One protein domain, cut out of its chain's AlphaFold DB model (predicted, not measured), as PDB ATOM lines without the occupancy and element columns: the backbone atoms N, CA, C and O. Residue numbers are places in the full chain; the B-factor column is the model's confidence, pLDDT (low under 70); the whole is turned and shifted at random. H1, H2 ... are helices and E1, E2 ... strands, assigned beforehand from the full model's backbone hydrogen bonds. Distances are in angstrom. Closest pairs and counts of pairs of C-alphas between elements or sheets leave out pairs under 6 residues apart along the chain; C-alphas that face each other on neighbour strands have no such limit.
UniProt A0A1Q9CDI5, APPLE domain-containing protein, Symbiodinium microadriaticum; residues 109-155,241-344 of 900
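AT A GLANCE: This is residues 109 to 155 and 241 to 344 of the 900 residues of the protein "APPLE domain-containing protein" of Symbiodinium microadriaticum (UniProt A0A1Q9CDI5). With little regular structure, this is a strongly twisted sheet with H2 on one face and loops with H1 beyond the other. Of 151 printed residues, under half lie in the named elements H1-E1-E2-H2-E3-E4-H3-E5. The antiparallel sheet is E1-E5-E3-E4-E2, the class mixed, the whole compact with radius of gyration of the C-alphas 15.7 A, spans 43 by 36 by 31 A.

IN THESE COORDINATES: E1 is residues 241 to 246, E3 286 to 290, E4 294 to 297, E2 256 to 259, H1 122 to 127, H3 323 to 327. H2, 267 to 280, measures 19.8 A from C-alpha 267 (0.446, -1.378, -0.588). E5, 328 to 337, measures 25.8 A to C-alpha 337 (-0.485, 13.324, -24.245).

HOW THE PARTS SIT: H2 runs along the strands, its height over the sheet 7.2 A. H3 only grazes the sheet; H1 is not on it. N 289 of E3 and O 330 of E5, 2.8 A apart, are within hydrogen-bond range, as is every helix O i to N i+4 pair.

THE WHOLE: Residues 156 to 240 are cut out, gap 12.2 A. Link E4 to H3 is long. Residues 340 to 344 have pLDDT under 70.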
ATOM      1  N   CYS A 109      -1.885  21.765 -21.433       93.44
ATOM      2  CA  CYS A 109      -0.925  20.720 -21.790       93.44
ATOM      3  C   CYS A 109       0.499  20.958 -21.283       93.44
ATOM      4  O   CYS A 109       1.268  19.999 -21.226       93.44
ATOM      5  N   VAL A 110       0.833  22.181 -20.853       93.75
ATOM      6  CA  VAL A 110       2.159  22.516 -20.294       93.75
ATOM      7  C   VAL A 110       2.123  22.953 -18.828       93.75
ATOM      8  O   VAL A 110       3.034  22.617 -18.078       93.75
ATOM      9  N   SER A 111       1.074  23.648 -18.378       94.50
ATOM     10  CA  SER A 111       1.008  24.205 -17.018       94.50
ATOM     11  C   SER A 111       0.511  23.200 -15.975       94.50
ATOM     12  O   SER A 111      -0.175  22.230 -16.301       94.50
ATOM     13  N   LEU A 112       0.878  23.426 -14.717       97.00
ATOM     14  CA  LEU A 112       0.335  22.754 -13.533       97.00
ATOM     15  C   LEU A 112      -0.600  23.730 -12.792       97.00
ATOM     16  O   LEU A 112      -0.495  24.938 -13.031       97.00
ATOM     17  N   PRO A 113      -1.507  23.248 -11.923       97.69
ATOM     18  CA  PRO A 113      -2.318  24.135 -11.102       97.69
ATOM     19  C   PRO A 113      -1.481  24.765  -9.982       97.69
ATOM     20  O   PRO A 113      -0.445  24.227  -9.581       97.69
ATOM     21  N   ASP A 114      -1.951  25.885  -9.441       97.38
ATOM     22  CA  ASP A 114      -1.429  26.442  -8.196       97.38
ATOM     23  C   ASP A 114      -1.947  25.689  -6.952       97.38
ATOM     24  O   ASP A 114      -2.847  24.845  -7.012       97.38
ATOM     25  N   ALA A 115      -1.364  25.999  -5.792       97.06
ATOM     26  CA  ALA A 115      -1.638  25.323  -4.522       97.06
ATOM     27  C   ALA A 115      -3.046  25.577  -3.927       97.06
ATOM     28  O   ALA A 115      -3.333  25.092  -2.833       97.06
ATOM     29  N   SER A 116      -3.919  26.335  -4.602       97.12
ATOM     30  CA  SER A 116      -5.337  26.485  -4.243       97.12
ATOM     31  C   SER A 116      -6.256  25.451  -4.910       97.12
ATOM     32  O   SER A 116      -7.441  25.383  -4.575       97.12
ATOM     33  N   PHE A 117      -5.728  24.619  -5.814       97.81
ATOM     34  CA  PHE A 117      -6.436  23.474  -6.385       97.81
ATOM     35  C   PHE A 117      -6.371  22.241  -5.453       97.81
ATOM     36  O   PHE A 117      -5.295  21.941  -4.935       97.81
ATOM     37  N   PRO A 118      -7.466  21.473  -5.269       98.06
ATOM     38  CA  PRO A 118      -8.836  21.742  -5.710       98.06
ATOM     39  C   PRO A 118      -9.533  22.807  -4.846       98.06
ATOM     40  O   PRO A 118      -9.585  22.716  -3.618       98.06
ATOM     41  N   GLY A 119     -10.125  23.801  -5.507       97.25
ATOM     42  CA  GLY A 119     -10.797  24.927  -4.866       97.25
ATOM     43  C   GLY A 119     -12.134  24.562  -4.212       97.25
ATOM     44  O   GLY A 119     -12.677  23.469  -4.382       97.25
ATOM     45  N   SER A 120     -12.688  25.507  -3.447       97.00
ATOM     46  CA  SER A 120     -13.955  25.299  -2.725       97.00
ATOM     47  C   SER A 120     -15.217  25.566  -3.560       97.00
ATOM     48  O   SER A 120     -16.315  25.194  -3.165       97.00
ATOM     49  N   THR A 121     -15.070  26.161  -4.746       95.56
ATOM     50  CA  THR A 121     -16.143  26.343  -5.738       95.56
ATOM     51  C   THR A 121     -15.584  26.088  -7.143       95.56
ATOM     52  O   THR A 121     -14.360  26.184  -7.314       95.56
ATOM     53  N   PRO A 122     -16.422  25.795  -8.157       94.38
ATOM     54  CA  PRO A 122     -15.947  25.541  -9.517       94.38
ATOM     55  C   PRO A 122     -15.066  26.665 -10.069       94.38
ATOM     56  O   PRO A 122     -14.025  26.405 -10.662       94.38
ATOM     57  N   GLU A 123     -15.424  27.918  -9.800       93.94
ATOM     58  CA  GLU A 123     -14.721  29.111 -10.282       93.94
ATOM     59  C   GLU A 123     -13.327  29.229  -9.655       93.94
ATOM     60  O   GLU A 123     -12.371  29.581 -10.345       93.94
ATOM     61  N   LYS A 124     -13.186  28.889  -8.362       95.75
ATOM     62  CA  LYS A 124     -11.877  28.821  -7.690       95.75
ATOM     63  C   LYS A 124     -11.019  27.710  -8.294       95.75
ATOM     64  O   LYS A 124      -9.866  27.958  -8.635       95.75
ATOM     65  N   SER A 125     -11.585  26.515  -8.469       96.50
ATOM     66  CA  SER A 125     -10.872  25.362  -9.030       96.50
ATOM     67  C   SER A 125     -10.418  25.585 -10.467       96.50
ATOM     68  O   SER A 125      -9.316  25.176 -10.812       96.50
ATOM     69  N   MET A 126     -11.227  26.256 -11.289       94.81
ATOM     70  CA  MET A 126     -10.857  26.668 -12.646       94.81
ATOM     71  C   MET A 126      -9.765  27.746 -12.632       94.81
ATOM     72  O   MET A 126      -8.780  27.634 -13.359       94.81
ATOM     73  N   LYS A 127      -9.899  28.767 -11.773       95.25
ATOM     74  CA  LYS A 127      -8.942  29.881 -11.667       95.25
ATOM     75  C   LYS A 127      -7.551  29.456 -11.177       95.25
ATOM     76  O   LYS A 127      -6.583  30.120 -11.530       95.25
ATOM     77  N   ALA A 128      -7.448  28.365 -10.419       97.19
ATOM     78  CA  ALA A 128      -6.171  27.795  -9.983       97.19
ATOM     79  C   ALA A 128      -5.310  27.237 -11.139       97.19
ATOM     80  O   ALA A 128      -4.153  26.875 -10.934       97.19
ATOM     81  N   TRP A 129      -5.849  27.153 -12.361       96.81
ATOM     82  CA  TRP A 129      -5.102  26.791 -13.564       96.81
ATOM     83  C   TRP A 129      -4.678  28.040 -14.345       96.81
ATOM     84  O   TRP A 129      -5.521  28.896 -14.607       96.81
ATOM     85  N   PRO A 130      -3.428  28.131 -14.844       94.81
ATOM     86  CA  PRO A 130      -2.986  29.261 -15.670       94.81
ATOM     87  C   PRO A 130      -3.778  29.478 -16.973       94.81
ATOM     88  O   PRO A 130      -3.797  30.588 -17.495       94.81
ATOM     89  N   GLY A 131      -4.460  28.448 -17.490       91.81
ATOM     90  CA  GLY A 131      -5.417  28.574 -18.602       91.81
ATOM     91  C   GLY A 131      -6.829  29.022 -18.192       91.81
ATOM     92  O   GLY A 131      -7.710  29.090 -19.043       91.81
ATOM     93  N   GLY A 132      -7.079  29.263 -16.900       93.62
ATOM     94  CA  GLY A 132      -8.403  29.540 -16.335       93.62
ATOM     95  C   GLY A 132      -9.378  28.358 -16.387       93.62
ATOM     96  O   GLY A 132     -10.573  28.561 -16.180       93.62
ATOM     97  N   VAL A 133      -8.895  27.152 -16.710       94.12
ATOM     98  CA  VAL A 133      -9.687  25.938 -16.944       94.12
ATOM     99  C   VAL A 133      -8.892  24.702 -16.506       94.12
ATOM    100  O   VAL A 133      -7.725  24.557 -16.873       94.12
ATOM    101  N   GLN A 134      -9.528  23.783 -15.772       96.12
ATOM    102  CA  GLN A 134      -8.960  22.466 -15.459       96.12
ATOM    103  C   GLN A 134      -8.867  21.611 -16.740       96.12
ATOM    104  O   GLN A 134      -9.888  21.462 -17.419       96.12
ATOM    105  N   PRO A 135      -7.716  20.982 -17.056       95.94
ATOM    106  CA  PRO A 135      -7.597  20.070 -18.189       95.94
ATOM    107  C   PRO A 135      -8.654  18.961 -18.144       95.94
ATOM    108  O   PRO A 135      -8.888  18.361 -17.094       95.94
ATOM    109  N   THR A 136      -9.285  18.679 -19.280       95.62
ATOM    110  CA  THR A 136     -10.252  17.580 -19.439       95.62
ATOM    111  C   THR A 136      -9.566  16.327 -19.990       95.62
ATOM    112  O   THR A 136      -8.635  16.443 -20.794       95.62
ATOM    113  N   SER A 137     -10.043  15.129 -19.626       94.25
ATOM    114  CA  SER A 137      -9.507  13.861 -20.153       94.25
ATOM    115  C   SER A 137      -9.319  13.903 -21.681       94.25
ATOM    116  O   SER A 137     -10.202  14.303 -22.445       94.25
ATOM    117  N   LEU A 138      -8.109  13.549 -22.130       95.19
ATOM    118  CA  LEU A 138      -7.681  13.571 -23.537       95.19
ATOM    119  C   LEU A 138      -7.886  14.895 -24.300       95.19
ATOM    120  O   LEU A 138      -8.083  14.883 -25.520       95.19
ATOM    121  N   GLN A 139      -7.785  16.033 -23.608       95.12
ATOM    122  CA  GLN A 139      -7.607  17.360 -24.209       95.12
ATOM    123  C   GLN A 139      -6.253  17.478 -24.936       95.12
ATOM    124  O   GLN A 139      -6.181  17.948 -26.069       95.12
ATOM    125  N   CYS A 140      -5.182  16.966 -24.320       94.81
ATOM    126  CA  CYS A 140      -3.806  17.009 -24.842       94.81
ATOM    127  C   CYS A 140      -3.437  15.843 -25.772       94.81
ATOM    128  O   CYS A 140      -2.256  15.609 -26.042       94.81
ATOM    129  N   TRP A 141      -4.433  15.092 -26.244       95.19
ATOM    130  CA  TRP A 141      -4.240  13.941 -27.119       95.19
ATOM    131  C   TRP A 141      -4.665  14.275 -28.556       95.19
ATOM    132  O   TRP A 141      -5.736  14.859 -28.746       95.19
ATOM    133  N   PRO A 142      -3.875  13.913 -29.583       92.81
ATOM    134  CA  PRO A 142      -4.214  14.195 -30.967       92.81
ATOM    135  C   PRO A 142      -5.468  13.427 -31.397       92.81
ATOM    136  O   PRO A 142      -5.679  12.254 -31.078       92.81
ATOM    137  N   ARG A 143      -6.323  14.114 -32.148       91.94
ATOM    138  CA  ARG A 143      -7.598  13.595 -32.649       91.94
ATOM    139  C   ARG A 143      -7.737  13.914 -34.130       91.94
ATOM    140  O   ARG A 143      -7.099  14.829 -34.650       91.94
ATOM    141  N   ARG A 144      -8.577  13.147 -34.820       88.38
ATOM    142  CA  ARG A 144      -9.023  13.463 -36.182       88.38
ATOM    143  C   ARG A 144     -10.070  14.583 -36.152       88.38
ATOM    144  O   ARG A 144     -10.604  14.931 -35.100       88.38
ATOM    145  N   SER A 145     -10.437  15.077 -37.332       79.88
ATOM    146  CA  SER A 145     -11.537  16.033 -37.525       79.88
ATOM    147  C   SER A 145     -12.909  15.530 -37.044       79.88
ATOM    148  O   SER A 145     -13.757  16.350 -36.708       79.88
ATOM    149  N   ASP A 146     -13.123  14.210 -36.955       81.75
ATOM    150  CA  ASP A 146     -14.326  13.595 -36.364       81.75
ATOM    151  C   ASP A 146     -14.248  13.412 -34.834       81.75
ATOM    152  O   ASP A 146     -15.151  12.845 -34.223       81.75
ATOM    153  N   GLY A 147     -13.171  13.884 -34.199       86.25
ATOM    154  CA  GLY A 147     -12.953  13.811 -32.754       86.25
ATOM    155  C   GLY A 147     -12.445  12.467 -32.231       86.25
ATOM    156  O   GLY A 147     -12.096  12.390 -31.046       86.25
ATOM    157  N   GLN A 148     -12.339  11.427 -33.068       90.69
ATOM    158  CA  GLN A 148     -11.731  10.160 -32.654       90.69
ATOM    159  C   GLN A 148     -10.234  10.345 -32.385       90.69
ATOM    160  O   GLN A 148      -9.537  11.058 -33.112       90.69
ATOM    161  N   VAL A 149      -9.741   9.691 -31.333       93.88
ATOM    162  CA  VAL A 149      -8.319   9.687 -30.966       93.88
ATOM    163  C   VAL A 149      -7.461   9.064 -32.067       93.88
ATOM    164  O   VAL A 149      -7.857   8.084 -32.700       93.88
ATOM    165  N   THR A 150      -6.274   9.619 -32.302       93.62
ATOM    166  CA  THR A 150      -5.269   9.026 -33.194       93.62
ATOM    167  C   THR A 150      -4.137   8.388 -32.395       93.62
ATOM    168  O   THR A 150      -3.963   8.659 -31.208       93.62
ATOM    169  N   ARG A 151      -3.355   7.516 -33.042       93.44
ATOM    170  CA  ARG A 151      -2.075   7.055 -32.494       93.44
ATOM    171  C   ARG A 151      -1.059   8.206 -32.533       93.44
ATOM    172  O   ARG A 151      -0.979   8.924 -33.532       93.44
ATOM    173  N   CYS A 152      -0.244   8.336 -31.488       92.38
ATOM    174  CA  CYS A 152       0.949   9.182 -31.493       92.38
ATOM    175  C   CYS A 152       1.889   8.777 -32.645       92.38
ATOM    176  O   CYS A 152       2.351   7.638 -32.686       92.38
ATOM    177  N   ARG A 153       2.186   9.688 -33.583       88.62
ATOM    178  CA  ARG A 153       2.981   9.358 -34.785       88.62
ATOM    179  C   ARG A 153       4.398   8.876 -34.459       88.62
ATOM    180  O   ARG A 153       4.843   7.893 -35.037       88.62
ATOM    181  N   ASN A 154       5.055   9.540 -33.508       87.31
ATOM    182  CA  ASN A 154       6.478   9.347 -33.205       87.31
ATOM    183  C   ASN A 154       6.696   8.511 -31.927       87.31
ATOM    184  O   ASN A 154       7.782   8.527 -31.360       87.31
ATOM    185  N   GLN A 155       5.663   7.812 -31.436       86.81
ATOM    186  CA  GLN A 155       5.749   6.986 -30.228       86.81
ATOM    187  C   GLN A 155       5.213   5.569 -30.504       86.81
ATOM    188  O   GLN A 155       4.227   5.361 -31.228       86.81
ATOM    189  N   TYR A 241       2.232  10.483 -20.599       96.62
ATOM    190  CA  TYR A 241       1.366  11.146 -19.631       96.62
ATOM    191  C   TYR A 241       2.185  12.197 -18.871       96.62
ATOM    192  O   TYR A 241       3.415  12.132 -18.822       96.62
ATOM    193  N   ARG A 242       1.502  13.137 -18.218       96.12
ATOM    194  CA  ARG A 242       2.076  14.003 -17.178       96.12
ATOM    195  C   ARG A 242       1.215  13.946 -15.920       96.12
ATOM    196  O   ARG A 242      -0.008  13.899 -16.033       96.12
ATOM    197  N   VAL A 243       1.830  13.946 -14.739       97.75
ATOM    198  CA  VAL A 243       1.093  14.082 -13.472       97.75
ATOM    199  C   VAL A 243       0.726  15.553 -13.288       97.75
ATOM    200  O   VAL A 243       1.570  16.432 -13.438       97.75
ATOM    201  N   LEU A 244      -0.546  15.802 -13.001       97.50
ATOM    202  CA  LEU A 244      -1.131  17.120 -12.772       97.50
ATOM    203  C   LEU A 244      -1.187  17.472 -11.282       97.50
ATOM    204  O   LEU A 244      -0.938  18.616 -10.911       97.50
ATOM    205  N   MET A 245      -1.508  16.492 -10.435       97.69
ATOM    206  CA  MET A 245      -1.555  16.627  -8.978       97.69
ATOM    207  C   MET A 245      -1.371  15.250  -8.322       97.69
ATOM    208  O   MET A 245      -1.878  14.254  -8.835       97.69
ATOM    209  N   GLN A 246      -0.688  15.186  -7.177       98.25
ATOM    210  CA  GLN A 246      -0.703  14.002  -6.306       98.25
ATOM    211  C   GLN A 246      -1.985  14.008  -5.457       98.25
ATOM    212  O   GLN A 246      -2.384  15.059  -4.962       98.25
ATOM    213  N   THR A 247      -2.631  12.855  -5.280       98.06
ATOM    214  CA  THR A 247      -3.922  12.725  -4.572       98.06
ATOM    215  C   THR A 247      -3.837  11.889  -3.283       98.06
ATOM    216  O   THR A 247      -4.857  11.489  -2.728       98.06
ATOM    217  N   THR A 248      -2.630  11.657  -2.755       98.25
ATOM    218  CA  THR A 248      -2.413  11.127  -1.395       98.25
ATOM    219  C   THR A 248      -3.089  12.014  -0.342       98.25
ATOM    220  O   THR A 248      -2.935  13.233  -0.368       98.25
ATOM    221  N   GLY A 249      -3.814  11.416   0.609       97.94
ATOM    222  CA  GLY A 249      -4.576  12.146   1.632       97.94
ATOM    223  C   GLY A 249      -5.872  12.790   1.121       97.94
ATOM    224  O   GLY A 249      -6.484  13.591   1.829       97.94
ATOM    225  N   VAL A 250      -6.280  12.481  -0.113       98.12
ATOM    226  CA  VAL A 250      -7.446  13.040  -0.804       98.12
ATOM    227  C   VAL A 250      -8.338  11.883  -1.248       98.12
ATOM    228  O   VAL A 250      -7.840  10.890  -1.761       98.12
ATOM    229  N   GLN A 251      -9.658  12.002  -1.118       98.31
ATOM    230  CA  GLN A 251     -10.606  11.072  -1.738       98.31
ATOM    231  C   GLN A 251     -11.286  11.762  -2.923       98.31
ATOM    232  O   GLN A 251     -12.073  12.693  -2.729       98.31
ATOM    233  N   VAL A 252     -11.015  11.287  -4.137       98.31
ATOM    234  CA  VAL A 252     -11.747  11.669  -5.351       98.31
ATOM    235  C   VAL A 252     -13.010  10.809  -5.446       98.31
ATOM    236  O   VAL A 252     -12.972   9.592  -5.267       98.31
ATOM    237  N   LEU A 253     -14.156  11.444  -5.680       97.94
ATOM    238  CA  LEU A 253     -15.457  10.783  -5.772       97.94
ATOM    239  C   LEU A 253     -15.788  10.441  -7.233       97.94
ATOM    240  O   LEU A 253     -15.453  11.201  -8.138       97.94
ATOM    241  N   GLY A 254     -16.479   9.318  -7.449       96.38
ATOM    242  CA  GLY A 254     -16.863   8.835  -8.786       96.38
ATOM    243  C   GLY A 254     -15.924   7.789  -9.401       96.38
ATOM    244  O   GLY A 254     -16.195   7.322 -10.501       96.38
ATOM    245  N   LEU A 255     -14.852   7.391  -8.704       97.75
ATOM    246  CA  LEU A 255     -13.932   6.340  -9.157       97.75
ATOM    247  C   LEU A 255     -14.502   4.924  -8.947       97.75
ATOM    248  O   LEU A 255     -15.172   4.659  -7.946       97.75
ATOM    249  N   HIS A 256     -14.170   4.006  -9.853       97.00
ATOM    250  CA  HIS A 256     -14.497   2.577  -9.782       97.00
ATOM    251  C   HIS A 256     -13.387   1.799  -9.055       97.00
ATOM    252  O   HIS A 256     -12.207   2.080  -9.262       97.00
ATOM    253  N   ASN A 257     -13.742   0.802  -8.235       96.25
ATOM    254  CA  ASN A 257     -12.780  -0.071  -7.551       96.25
ATOM    255  C   ASN A 257     -12.354  -1.238  -8.457       96.25
ATOM    256  O   ASN A 257     -13.116  -2.190  -8.595       96.25
ATOM    257  N   SER A 258     -11.154  -1.183  -9.044       95.06
ATOM    258  CA  SER A 258     -10.664  -2.270  -9.911       95.06
ATOM    259  C   SER A 258     -10.300  -3.522  -9.107       95.06
ATOM    260  O   SER A 258     -10.641  -4.638  -9.493       95.06
ATOM    261  N   PHE A 259      -9.630  -3.353  -7.960       95.25
ATOM    262  CA  PHE A 259      -9.236  -4.471  -7.103       95.25
ATOM    263  C   PHE A 259      -9.055  -4.069  -5.634       95.25
ATOM    264  O   PHE A 259      -8.625  -2.959  -5.320       95.25
ATOM    265  N   GLY A 260      -9.347  -5.004  -4.725       94.88
ATOM    266  CA  GLY A 260      -9.268  -4.797  -3.276       94.88
ATOM    267  C   GLY A 260      -7.841  -4.693  -2.723       94.88
ATOM    268  O   GLY A 260      -6.885  -5.202  -3.308       94.88
ATOM    269  N   GLY A 261      -7.695  -4.067  -1.548       95.75
ATOM    270  CA  GLY A 261      -6.388  -3.797  -0.923       95.75
ATOM    271  C   GLY A 261      -5.563  -5.049  -0.606       95.75
ATOM    272  O   GLY A 261      -4.339  -5.001  -0.619       95.75
ATOM    273  N   THR A 262      -6.217  -6.195  -0.407       95.50
ATOM    274  CA  THR A 262      -5.580  -7.475  -0.053       95.50
ATOM    275  C   THR A 262      -5.113  -8.312  -1.251       95.50
ATOM    276  O   THR A 262      -4.770  -9.478  -1.066       95.50
ATOM    277  N   VAL A 263      -5.162  -7.788  -2.484       94.38
ATOM    278  CA  VAL A 263      -4.724  -8.528  -3.688       94.38
ATOM    279  C   VAL A 263      -3.200  -8.658  -3.772       94.38
ATOM    280  O   VAL A 263      -2.701  -9.641  -4.316       94.38
ATOM    281  N   TYR A 264      -2.473  -7.702  -3.195       95.81
ATOM    282  CA  TYR A 264      -1.014  -7.626  -3.202       95.81
ATOM    283  C   TYR A 264      -0.464  -7.751  -1.778       95.81
ATOM    284  O   TYR A 264      -1.192  -7.554  -0.802       95.81
ATOM    285  N   LYS A 265       0.816  -8.111  -1.638       96.50
ATOM    286  CA  LYS A 265       1.451  -8.312  -0.323       96.50
ATOM    287  C   LYS A 265       1.783  -6.987   0.347       96.50
ATOM    288  O   LYS A 265       1.769  -6.908   1.576       96.50
ATOM    289  N   THR A 266       2.098  -5.968  -0.448       97.56
ATOM    290  CA  THR A 266       2.376  -4.613   0.032       97.56
ATOM    291  C   THR A 266       1.466  -3.596  -0.655       97.56
ATOM    292  O   THR A 266       0.909  -3.839  -1.730       97.56
ATOM    293  N   TRP A 267       1.278  -2.440  -0.016       97.38
ATOM    294  CA  TRP A 267       0.446  -1.378  -0.588       97.38
ATOM    295  C   TRP A 267       1.193  -0.641  -1.707       97.38
ATOM    296  O   TRP A 267       0.563  -0.107  -2.612       97.38
ATOM    297  N   GLU A 268       2.526  -0.644  -1.664       98.19
ATOM    298  CA  GLU A 268       3.424  -0.118  -2.688       98.19
ATOM    299  C   GLU A 268       3.280  -0.908  -4.002       98.19
ATOM    300  O   GLU A 268       3.098  -0.314  -5.064       98.19
ATOM    301  N   GLU A 269       3.275  -2.243  -3.914       97.31
ATOM    302  CA  GLU A 269       3.027  -3.180  -5.021       97.31
ATOM    303  C   GLU A 269       1.632  -2.931  -5.628       97.31
ATOM    304  O   GLU A 269       1.498  -2.645  -6.820       97.31
ATOM    305  N   GLY A 270       0.586  -2.915  -4.792       97.19
ATOM    306  CA  GLY A 270      -0.782  -2.650  -5.245       97.19
ATOM    307  C   GLY A 270      -0.995  -1.248  -5.832       97.19
ATOM    308  O   GLY A 270      -1.744  -1.095  -6.802       97.19
ATOM    309  N   ALA A 271      -0.322  -0.225  -5.302       98.44
ATOM    310  CA  ALA A 271      -0.361   1.128  -5.850       98.44
ATOM    311  C   ALA A 271       0.324   1.202  -7.222       98.44
ATOM    312  O   ALA A 271      -0.200   1.861  -8.119       98.44
ATOM    313  N   GLN A 272       1.445   0.500  -7.414       97.94
ATOM    314  CA  GLN A 272       2.149   0.451  -8.695       97.94
ATOM    315  C   GLN A 272       1.308  -0.227  -9.791       97.94
ATOM    316  O   GLN A 272       1.248   0.284 -10.909       97.94
ATOM    317  N   HIS A 273       0.582  -1.301  -9.475       97.25
ATOM    318  CA  HIS A 273      -0.324  -1.933 -10.443       97.25
ATOM    319  C   HIS A 273      -1.584  -1.097 -10.720       97.25
ATOM    320  O   HIS A 273      -2.007  -0.989 -11.868       97.25
ATOM    321  N   CYS A 274      -2.125  -0.396  -9.719       98.25
ATOM    322  CA  CYS A 274      -3.234   0.551  -9.917       98.25
ATOM    323  C   CYS A 274      -2.846   1.693 -10.875       98.25
ATOM    324  O   CYS A 274      -3.587   2.083 -11.783       98.25
ATOM    325  N   LYS A 275      -1.619   2.186 -10.695       98.31
ATOM    326  CA  LYS A 275      -0.953   3.188 -11.522       98.31
ATOM    327  C   LYS A 275      -0.707   2.689 -12.948       98.31
ATOM    328  O   LYS A 275      -0.952   3.442 -13.888       98.31
ATOM    329  N   PHE A 276      -0.269   1.439 -13.132       98.25
ATOM    330  CA  PHE A 276      -0.137   0.824 -14.457       98.25
ATOM    331  C   PHE A 276      -1.485   0.649 -15.164       98.25
ATOM    332  O   PHE A 276      -1.589   0.967 -16.349       98.25
ATOM    333  N   GLU A 277      -2.527   0.206 -14.459       97.69
ATOM    334  CA  GLU A 277      -3.856   0.024 -15.044       97.69
ATOM    335  C   GLU A 277      -4.412   1.348 -15.591       97.69
ATOM    336  O   GLU A 277      -4.691   1.439 -16.790       97.69
ATOM    337  N   CYS A 278      -4.443   2.411 -14.777       98.31
ATOM    338  CA  CYS A 278      -4.871   3.739 -15.233       98.31
ATOM    339  C   CYS A 278      -3.994   4.284 -16.375       98.31
ATOM    340  O   CYS A 278      -4.527   4.778 -17.361       98.31
ATOM    341  N   ARG A 279      -2.662   4.136 -16.313       98.06
ATOM    342  CA  ARG A 279      -1.754   4.600 -17.384       98.06
ATOM    343  C   ARG A 279      -1.873   3.810 -18.687       98.06
ATOM    344  O   ARG A 279      -1.514   4.328 -19.740       98.06
ATOM    345  N   SER A 280      -2.363   2.576 -18.641       98.12
ATOM    346  CA  SER A 280      -2.705   1.825 -19.851       98.12
ATOM    347  C   SER A 280      -4.043   2.271 -20.448       98.12
ATOM    348  O   SER A 280      -4.197   2.326 -21.669       98.12
ATOM    349  N   PHE A 281      -5.009   2.633 -19.599       97.81
ATOM    350  CA  PHE A 281      -6.347   3.028 -20.016       97.81
ATOM    351  C   PHE A 281      -6.408   4.510 -20.383       97.81
ATOM    352  O   PHE A 281      -6.665   5.366 -19.544       97.81
ATOM    353  N   LEU A 282      -6.265   4.797 -21.678       97.06
ATOM    354  CA  LEU A 282      -6.149   6.150 -22.233       97.06
ATOM    355  C   LEU A 282      -7.235   7.165 -21.782       97.06
ATOM    356  O   LEU A 282      -7.006   8.369 -21.854       97.06
ATOM    357  N   LEU A 283      -8.418   6.723 -21.333       96.44
ATOM    358  CA  LEU A 283      -9.485   7.611 -20.840       96.44
ATOM    359  C   LEU A 283      -9.348   8.014 -19.359       96.44
ATOM    360  O   LEU A 283     -10.005   8.973 -18.954       96.44
ATOM    361  N   CYS A 284      -8.527   7.312 -18.575       97.94
ATOM    362  CA  CYS A 284      -8.344   7.542 -17.146       97.94
ATOM    363  C   CYS A 284      -7.637   8.884 -16.886       97.94
ATOM    364  O   CYS A 284      -6.522   9.103 -17.361       97.94
ATOM    365  N   GLN A 285      -8.250   9.781 -16.110       97.88
ATOM    366  CA  GLN A 285      -7.611  11.010 -15.627       97.88
ATOM    367  C   GLN A 285      -7.200  10.920 -14.145       97.88
ATOM    368  O   GLN A 285      -6.356  11.696 -13.693       97.88
ATOM    369  N   PHE A 286      -7.747   9.962 -13.388       98.38
ATOM    370  CA  PHE A 286      -7.517   9.813 -11.948       98.38
ATOM    371  C   PHE A 286      -7.317   8.351 -11.536       98.38
ATOM    372  O   PHE A 286      -8.144   7.496 -11.860       98.38
ATOM    373  N   TRP A 287      -6.293   8.086 -10.721       98.62
ATOM    374  CA  TRP A 287      -6.181   6.848  -9.941       98.62
ATOM    375  C   TRP A 287      -5.805   7.133  -8.488       98.62
ATOM    376  O   TRP A 287      -5.131   8.123  -8.191       98.62
ATOM    377  N   GLN A 288      -6.235   6.253  -7.586       98.69
ATOM    378  CA  GLN A 288      -5.964   6.289  -6.152       98.69
ATOM    379  C   GLN A 288      -5.790   4.869  -5.611       98.69
ATOM    380  O   GLN A 288      -6.502   3.955  -6.016       98.69
ATOM    381  N   TYR A 289      -4.886   4.680  -4.655       98.69
ATOM    382  CA  TYR A 289      -4.743   3.435  -3.911       98.69
ATOM    383  C   TYR A 289      -4.993   3.670  -2.419       98.69
ATOM    384  O   TYR A 289      -4.269   4.418  -1.752       98.69
ATOM    385  N   SER A 290      -6.019   2.998  -1.901       98.44
ATOM    386  CA  SER A 290      -6.376   2.946  -0.487       98.44
ATOM    387  C   SER A 290      -5.787   1.700   0.172       98.44
ATOM    388  O   SER A 290      -5.943   0.598  -0.350       98.44
ATOM    389  N   LYS A 291      -5.190   1.835   1.363       97.19
ATOM    390  CA  LYS A 291      -4.719   0.670   2.145       97.19
ATOM    391  C   LYS A 291      -5.845  -0.291   2.537       97.19
ATOM    392  O   LYS A 291      -5.627  -1.497   2.570       97.19
ATOM    393  N   THR A 292      -7.035   0.240   2.808       96.88
ATOM    394  CA  THR A 292      -8.205  -0.542   3.228       96.88
ATOM    395  C   THR A 292      -8.977  -1.092   2.032       96.88
ATOM    396  O   THR A 292      -9.385  -2.253   2.035       96.88
ATOM    397  N   TYR A 293      -9.165  -0.279   0.987       97.25
ATOM    398  CA  TYR A 293     -10.092  -0.587  -0.108       97.25
ATOM    399  C   TYR A 293      -9.415  -0.955  -1.442       97.25
ATOM    400  O   TYR A 293     -10.072  -1.496  -2.328       97.25
ATOM    401  N   GLY A 294      -8.107  -0.732  -1.591       97.19
ATOM    402  CA  GLY A 294      -7.338  -1.060  -2.795       97.19
ATOM    403  C   GLY A 294      -7.390   0.003  -3.890       97.19
ATOM    404  O   GLY A 294      -7.428   1.201  -3.607       97.19
ATOM    405  N   CYS A 295      -7.338  -0.439  -5.145       98.12
ATOM    406  CA  CYS A 295      -7.240   0.426  -6.313       98.12
ATOM    407  C   CYS A 295      -8.583   1.028  -6.720       98.12
ATOM    408  O   CYS A 295      -9.567   0.313  -6.907       98.12
ATOM    409  N   TYR A 296      -8.586   2.338  -6.936       98.12
ATOM    410  CA  TYR A 296      -9.676   3.099  -7.524       98.12
ATOM    411  C   TYR A 296      -9.168   3.849  -8.750       98.12
ATOM    412  O   TYR A 296      -8.139   4.517  -8.680       98.12
ATOM    413  N   LEU A 297      -9.893   3.775  -9.861       97.88
ATOM    414  CA  LEU A 297      -9.547   4.478 -11.097       97.88
ATOM    415  C   LEU A 297     -10.793   5.006 -11.813       97.88
ATOM    416  O   LEU A 297     -11.913   4.545 -11.583       97.88
ATOM    417  N   GLU A 298     -10.611   6.020 -12.651       97.56
ATOM    418  CA  GLU A 298     -11.708   6.621 -13.405       97.56
ATOM    419  C   GLU A 298     -12.131   5.732 -14.583       97.56
ATOM    420  O   GLU A 298     -11.351   5.484 -15.501       97.56
ATOM    421  N   ILE A 299     -13.397   5.301 -14.580       96.19
ATOM    422  CA  ILE A 299     -14.035   4.603 -15.701       96.19
ATOM    423  C   ILE A 299     -15.269   5.409 -16.133       96.19
ATOM    424  O   ILE A 299     -16.343   5.197 -15.568       96.19
ATOM    425  N   PRO A 300     -15.170   6.283 -17.158       93.00
ATOM    426  CA  PRO A 300     -16.262   7.187 -17.555       93.00
ATOM    427  C   PRO A 300     -17.575   6.516 -18.006       93.00
ATOM    428  O   PRO A 300     -18.572   7.198 -18.228       93.00
ATOM    429  N   SER A 301     -17.597   5.189 -18.178       93.00
ATOM    430  CA  SER A 301     -18.815   4.404 -18.438       93.00
ATOM    431  C   SER A 301     -19.520   3.883 -17.180       93.00
ATOM    432  O   SER A 301     -20.646   3.405 -17.292       93.00
ATOM    433  N   GLU A 302     -18.885   3.961 -16.009       94.31
ATOM    434  CA  GLU A 302     -19.404   3.448 -14.730       94.31
ATOM    435  C   GLU A 302     -19.516   4.529 -13.648       94.31
ATOM    436  O   GLU A 302     -20.432   4.487 -12.827       94.31
ATOM    437  N   GLY A 303     -18.632   5.526 -13.677       92.38
ATOM    438  CA  GLY A 303     -18.678   6.696 -12.810       92.38
ATOM    439  C   GLY A 303     -17.996   7.888 -13.474       92.38
ATOM    440  O   GLY A 303     -17.039   7.727 -14.227       92.38
ATOM    441  N   VAL A 304     -18.505   9.091 -13.209       92.25
ATOM    442  CA  VAL A 304     -17.910  10.344 -13.691       92.25
ATOM    443  C   VAL A 304     -17.401  11.124 -12.488       92.25
ATOM    444  O   VAL A 304     -18.142  11.346 -11.526       92.25
ATOM    445  N   VAL A 305     -16.138  11.543 -12.536       96.44
ATOM    446  CA  VAL A 305     -15.565  12.434 -11.527       96.44
ATOM    447  C   VAL A 305     -16.114  13.841 -11.754       96.44
ATOM    448  O   VAL A 305     -15.980  14.402 -12.839       96.44
ATOM    449  N   GLY A 306     -16.751  14.423 -10.733       95.62
ATOM    450  CA  GLY A 306     -17.380  15.740 -10.860       95.62
ATOM    451  C   GLY A 306     -16.366  16.825 -11.241       95.62
ATOM    452  O   GLY A 306     -15.392  17.052 -10.518       95.62
ATOM    453  N   TYR A 307     -16.607  17.478 -12.379       95.56
ATOM    454  CA  TYR A 307     -15.706  18.447 -12.999       95.56
ATOM    455  C   TYR A 307     -16.212  19.895 -12.823       95.56
ATOM    456  O   TYR A 307     -17.397  20.149 -13.055       95.56
ATOM    457  N   PRO A 308     -15.337  20.865 -12.482       96.38
ATOM    458  CA  PRO A 308     -13.955  20.683 -12.024       96.38
ATOM    459  C   PRO A 308     -13.908  20.050 -10.621       96.38
ATOM    460  O   PRO A 308     -14.923  19.985  -9.926       96.38
ATOM    461  N   LEU A 309     -12.724  19.629 -10.167       97.56
ATOM    462  CA  LEU A 309     -12.558  19.117  -8.807       97.56
ATOM    463  C   LEU A 309     -12.894  20.197  -7.772       97.56
ATOM    464  O   LEU A 309     -12.242  21.240  -7.738       97.56
ATOM    465  N   THR A 310     -13.870  19.945  -6.897       97.69
ATOM    466  CA  THR A 310     -14.259  20.881  -5.825       97.69
ATOM    467  C   THR A 310     -14.341  20.206  -4.460       97.69
ATOM    468  O   THR A 310     -14.739  19.046  -4.333       97.69
ATOM    469  N   THR A 311     -13.954  20.947  -3.420       97.88
ATOM    470  CA  THR A 311     -13.886  20.459  -2.032       97.88
ATOM    471  C   THR A 311     -15.149  20.717  -1.209       97.88
ATOM    472  O   THR A 311     -15.322  20.076  -0.173       97.88
ATOM    473  N   GLU A 312     -16.049  21.592  -1.670       96.81
ATOM    474  CA  GLU A 312     -17.274  22.018  -0.976       96.81
ATOM    475  C   GLU A 312     -18.462  22.168  -1.954       96.81
ATOM    476  O   GLU A 312     -18.320  22.022  -3.167       96.81
ATOM    477  N   GLY A 313     -19.654  22.465  -1.422       94.38
ATOM    478  CA  GLY A 313     -20.857  22.743  -2.214       94.38
ATOM    479  C   GLY A 313     -21.563  21.504  -2.797       94.38
ATOM    480  O   GLY A 313     -21.197  20.368  -2.493       94.38
ATOM    481  N   PRO A 314     -22.606  21.699  -3.629       92.12
ATOM    482  CA  PRO A 314     -23.379  20.601  -4.222       92.12
ATOM    483  C   PRO A 314     -22.612  19.832  -5.309       92.12
ATOM    484  O   PRO A 314     -22.968  18.699  -5.615       92.12
ATOM    485  N   PHE A 315     -21.552  20.425  -5.868       88.31
ATOM    486  CA  PHE A 315     -20.693  19.816  -6.890       88.31
ATOM    487  C   PHE A 315     -19.451  19.122  -6.308       88.31
ATOM    488  O   PHE A 315     -18.584  18.698  -7.071       88.31
ATOM    489  N   ARG A 316     -19.372  18.996  -4.971       96.31
ATOM    490  CA  ARG A 316     -18.242  18.422  -4.229       96.31
ATOM    491  C   ARG A 316     -17.836  17.055  -4.781       96.31
ATOM    492  O   ARG A 316     -18.458  16.041  -4.469       96.31
ATOM    493  N   SER A 317     -16.739  17.032  -5.526       96.94
ATOM    494  CA  SER A 317     -16.119  15.833  -6.101       96.94
ATOM    495  C   SER A 317     -14.885  15.359  -5.330       96.94
ATOM    496  O   SER A 317     -14.351  14.294  -5.628       96.94
ATOM    497  N   VAL A 318     -14.457  16.105  -4.305       98.06
ATOM    498  CA  VAL A 318     -13.301  15.780  -3.460       98.06
ATOM    499  C   VAL A 318     -13.651  15.834  -1.968       98.06
ATOM    500  O   VAL A 318     -14.318  16.761  -1.497       98.06
ATOM    501  N   ARG A 319     -13.135  14.871  -1.193       97.94
ATOM    502  CA  ARG A 319     -13.093  14.918   0.279       97.94
ATOM    503  C   ARG A 319     -11.649  14.949   0.787       97.94
ATOM    504  O   ARG A 319     -10.781  14.279   0.239       97.94
ATOM    505  N   LEU A 320     -11.426  15.737   1.839       96.88
ATOM    506  CA  LEU A 320     -10.130  15.936   2.519       96.88
ATOM    507  C   LEU A 320     -10.205  15.573   4.018       96.88
ATOM    508  O   LEU A 320      -9.252  15.748   4.768       96.88
ATOM    509  N   ASP A 321     -11.391  15.154   4.457       96.19
ATOM    510  CA  ASP A 321     -11.859  15.051   5.839       96.19
ATOM    511  C   ASP A 321     -12.533  13.697   6.132       96.19
ATOM    512  O   ASP A 321     -13.005  13.469   7.244       96.19
ATOM    513  N   SER A 322     -12.594  12.798   5.144       97.00
ATOM    514  CA  SER A 322     -13.110  11.438   5.302       97.00
ATOM    515  C   SER A 322     -12.015  10.459   5.730       97.00
ATOM    516  O   SER A 322     -10.859  10.577   5.333       97.00
ATOM    517  N   GLU A 323     -12.406   9.427   6.477       96.56
ATOM    518  CA  GLU A 323     -11.557   8.272   6.809       96.56
ATOM    519  C   GLU A 323     -10.952   7.637   5.543       96.56
ATOM    520  O   GLU A 323      -9.742   7.456   5.445       96.56
ATOM    521  N   ALA A 324     -11.769   7.466   4.499       96.44
ATOM    522  CA  ALA A 324     -11.314   7.000   3.193       96.44
ATOM    523  C   ALA A 324     -10.270   7.918   2.518       96.44
ATOM    524  O   ALA A 324      -9.443   7.410   1.770       96.44
ATOM    525  N   ALA A 325     -10.263   9.236   2.771       97.75
ATOM    526  CA  ALA A 325      -9.206  10.127   2.275       97.75
ATOM    527  C   ALA A 325      -7.885   9.923   3.034       97.75
ATOM    528  O   ALA A 325      -6.822   9.963   2.421       97.75
ATOM    529  N   ALA A 326      -7.945   9.650   4.343       97.56
ATOM    530  CA  ALA A 326      -6.767   9.310   5.143       97.56
ATOM    531  C   ALA A 326      -6.156   7.949   4.751       97.56
ATOM    532  O   ALA A 326      -4.940   7.778   4.841       97.56
ATOM    533  N   ASP A 327      -6.978   7.011   4.269       97.69
ATOM    534  CA  ASP A 327      -6.528   5.708   3.765       97.69
ATOM    535  C   ASP A 327      -5.917   5.748   2.352       97.69
ATOM    536  O   ASP A 327      -5.223   4.796   1.979       97.69
ATOM    537  N   VAL A 328      -6.158   6.803   1.556       98.44
ATOM    538  CA  VAL A 328      -5.527   6.981   0.234       98.44
ATOM    539  C   VAL A 328      -4.072   7.403   0.417       98.44
ATOM    540  O   VAL A 328      -3.754   8.554   0.722       98.44
ATOM    541  N   VAL A 329      -3.168   6.453   0.199       98.31
ATOM    542  CA  VAL A 329      -1.723   6.616   0.424       98.31
ATOM    543  C   VAL A 329      -0.947   6.970  -0.839       98.31
ATOM    544  O   VAL A 329       0.108   7.596  -0.751       98.31
ATOM    545  N   ALA A 330      -1.484   6.640  -2.009       98.62
ATOM    546  CA  ALA A 330      -0.938   7.022  -3.305       98.62
ATOM    547  C   ALA A 330      -2.069   7.342  -4.283       98.62
ATOM    548  O   ALA A 330      -3.171   6.810  -4.156       98.62
ATOM    549  N   GLY A 331      -1.790   8.181  -5.272       98.44
ATOM    550  CA  GLY A 331      -2.719   8.472  -6.356       98.44
ATOM    551  C   GLY A 331      -2.278   9.683  -7.162       98.44
ATOM    552  O   GLY A 331      -1.637  10.588  -6.631       98.44
ATOM    553  N   GLU A 332      -2.624   9.715  -8.443       98.62
ATOM    554  CA  GLU A 332      -2.282  10.810  -9.351       98.62
ATOM    555  C   GLU A 332      -3.547  11.259 -10.091       98.62
ATOM    556  O   GLU A 332      -4.299  10.437 -10.619       98.62
ATOM    557  N   MET A 333      -3.754  12.573 -10.180       98.25
ATOM    558  CA  MET A 333      -4.433  13.155 -11.333       98.25
ATOM    559  C   MET A 333      -3.392  13.233 -12.450       98.25
ATOM    560  O   MET A 333      -2.316  13.800 -12.241       98.25
ATOM    561  N   LEU A 334      -3.687  12.686 -13.625       97.75
ATOM    562  CA  LEU A 334      -2.773  12.656 -14.764       97.75
ATOM    563  C   LEU A 334      -3.433  13.170 -16.045       97.75
ATOM    564  O   LEU A 334      -4.643  13.342 -16.127       97.75
ATOM    565  N   GLN A 335      -2.619  13.453 -17.056       96.94
ATOM    566  CA  GLN A 335      -3.069  13.864 -18.380       96.94
ATOM    567  C   GLN A 335      -2.271  13.111 -19.437       96.94
ATOM    568  O   GLN A 335      -1.073  13.352 -19.597       96.94
ATOM    569  N   HIS A 336      -2.943  12.239 -20.184       96.44
ATOM    570  CA  HIS A 336      -2.385  11.610 -21.377       96.44
ATOM    571  C   HIS A 336      -2.097  12.644 -22.474       96.44
ATOM    572  O   HIS A 336      -2.899  13.561 -22.708       96.44
ATOM    573  N   ASN A 337      -0.955  12.485 -23.145       94.44
ATOM    574  CA  ASN A 337      -0.485  13.324 -24.245       94.44
ATOM    575  C   ASN A 337       0.381  12.527 -25.245       94.44
ATOM    576  O   ASN A 337       0.956  11.496 -24.909       94.44
ATOM    577  N   CYS A 338       0.518  13.033 -26.473       91.06
ATOM    578  CA  CYS A 338       1.508  12.530 -27.432       91.06
ATOM    579  C   CYS A 338       2.641  13.551 -27.582       91.06
ATOM    580  O   CYS A 338       2.504  14.510 -28.346       91.06
ATOM    581  N   VAL A 339       3.761  13.357 -26.883       81.75
ATOM    582  CA  VAL A 339       4.961  14.189 -27.079       81.75
ATOM    583  C   VAL A 339       5.739  13.677 -28.293       81.75
ATOM    584  O   VAL A 339       6.633  12.842 -28.183       81.75
ATOM    585  N   GLY A 340       5.364  14.177 -29.471       60.38
ATOM    586  CA  GLY A 340       6.232  14.184 -30.646       60.38
ATOM    587  C   GLY A 340       7.056  15.471 -30.659       60.38
ATOM    588  O   GLY A 340       6.478  16.555 -30.672       60.38
ATOM    589  N   ASP A 341       8.379  15.326 -30.637       45.00
ATOM    590  CA  ASP A 341       9.420  16.317 -30.964       45.00
ATOM    591  C   ASP A 341       9.476  17.621 -30.122       45.00
ATOM    592  O   ASP A 341      10.450  18.370 -30.203       45.00
ATOM    593  N   MET A 342       8.492  17.896 -29.259       41.94
ATOM    594  CA  MET A 342       8.439  19.105 -28.425       41.94
ATOM    595  C   MET A 342       9.177  18.964 -27.081       41.94
ATOM    596  O   MET A 342       8.547  18.834 -26.035       41.94
ATOM    597  N   SER A 343      10.504  19.139 -27.139       34.34
ATOM    598  CA  SER A 343      11.433  19.351 -26.006       34.34
ATOM    599  C   SER A 343      11.637  18.189 -25.012       34.34
ATOM    600  O   SER A 343      10.780  17.319 -24.865       34.34
ATOM    601  N   PRO A 344      12.794  18.148 -24.314       34.78
ATOM    602  CA  PRO A 344      13.040  17.165 -23.261       34.78
ATOM    603  C   PRO A 344      12.089  17.359 -22.073       34.78
ATOM    604  O   PRO A 344      11.716  18.483 -21.731       34.78
TER     605      PRO A 344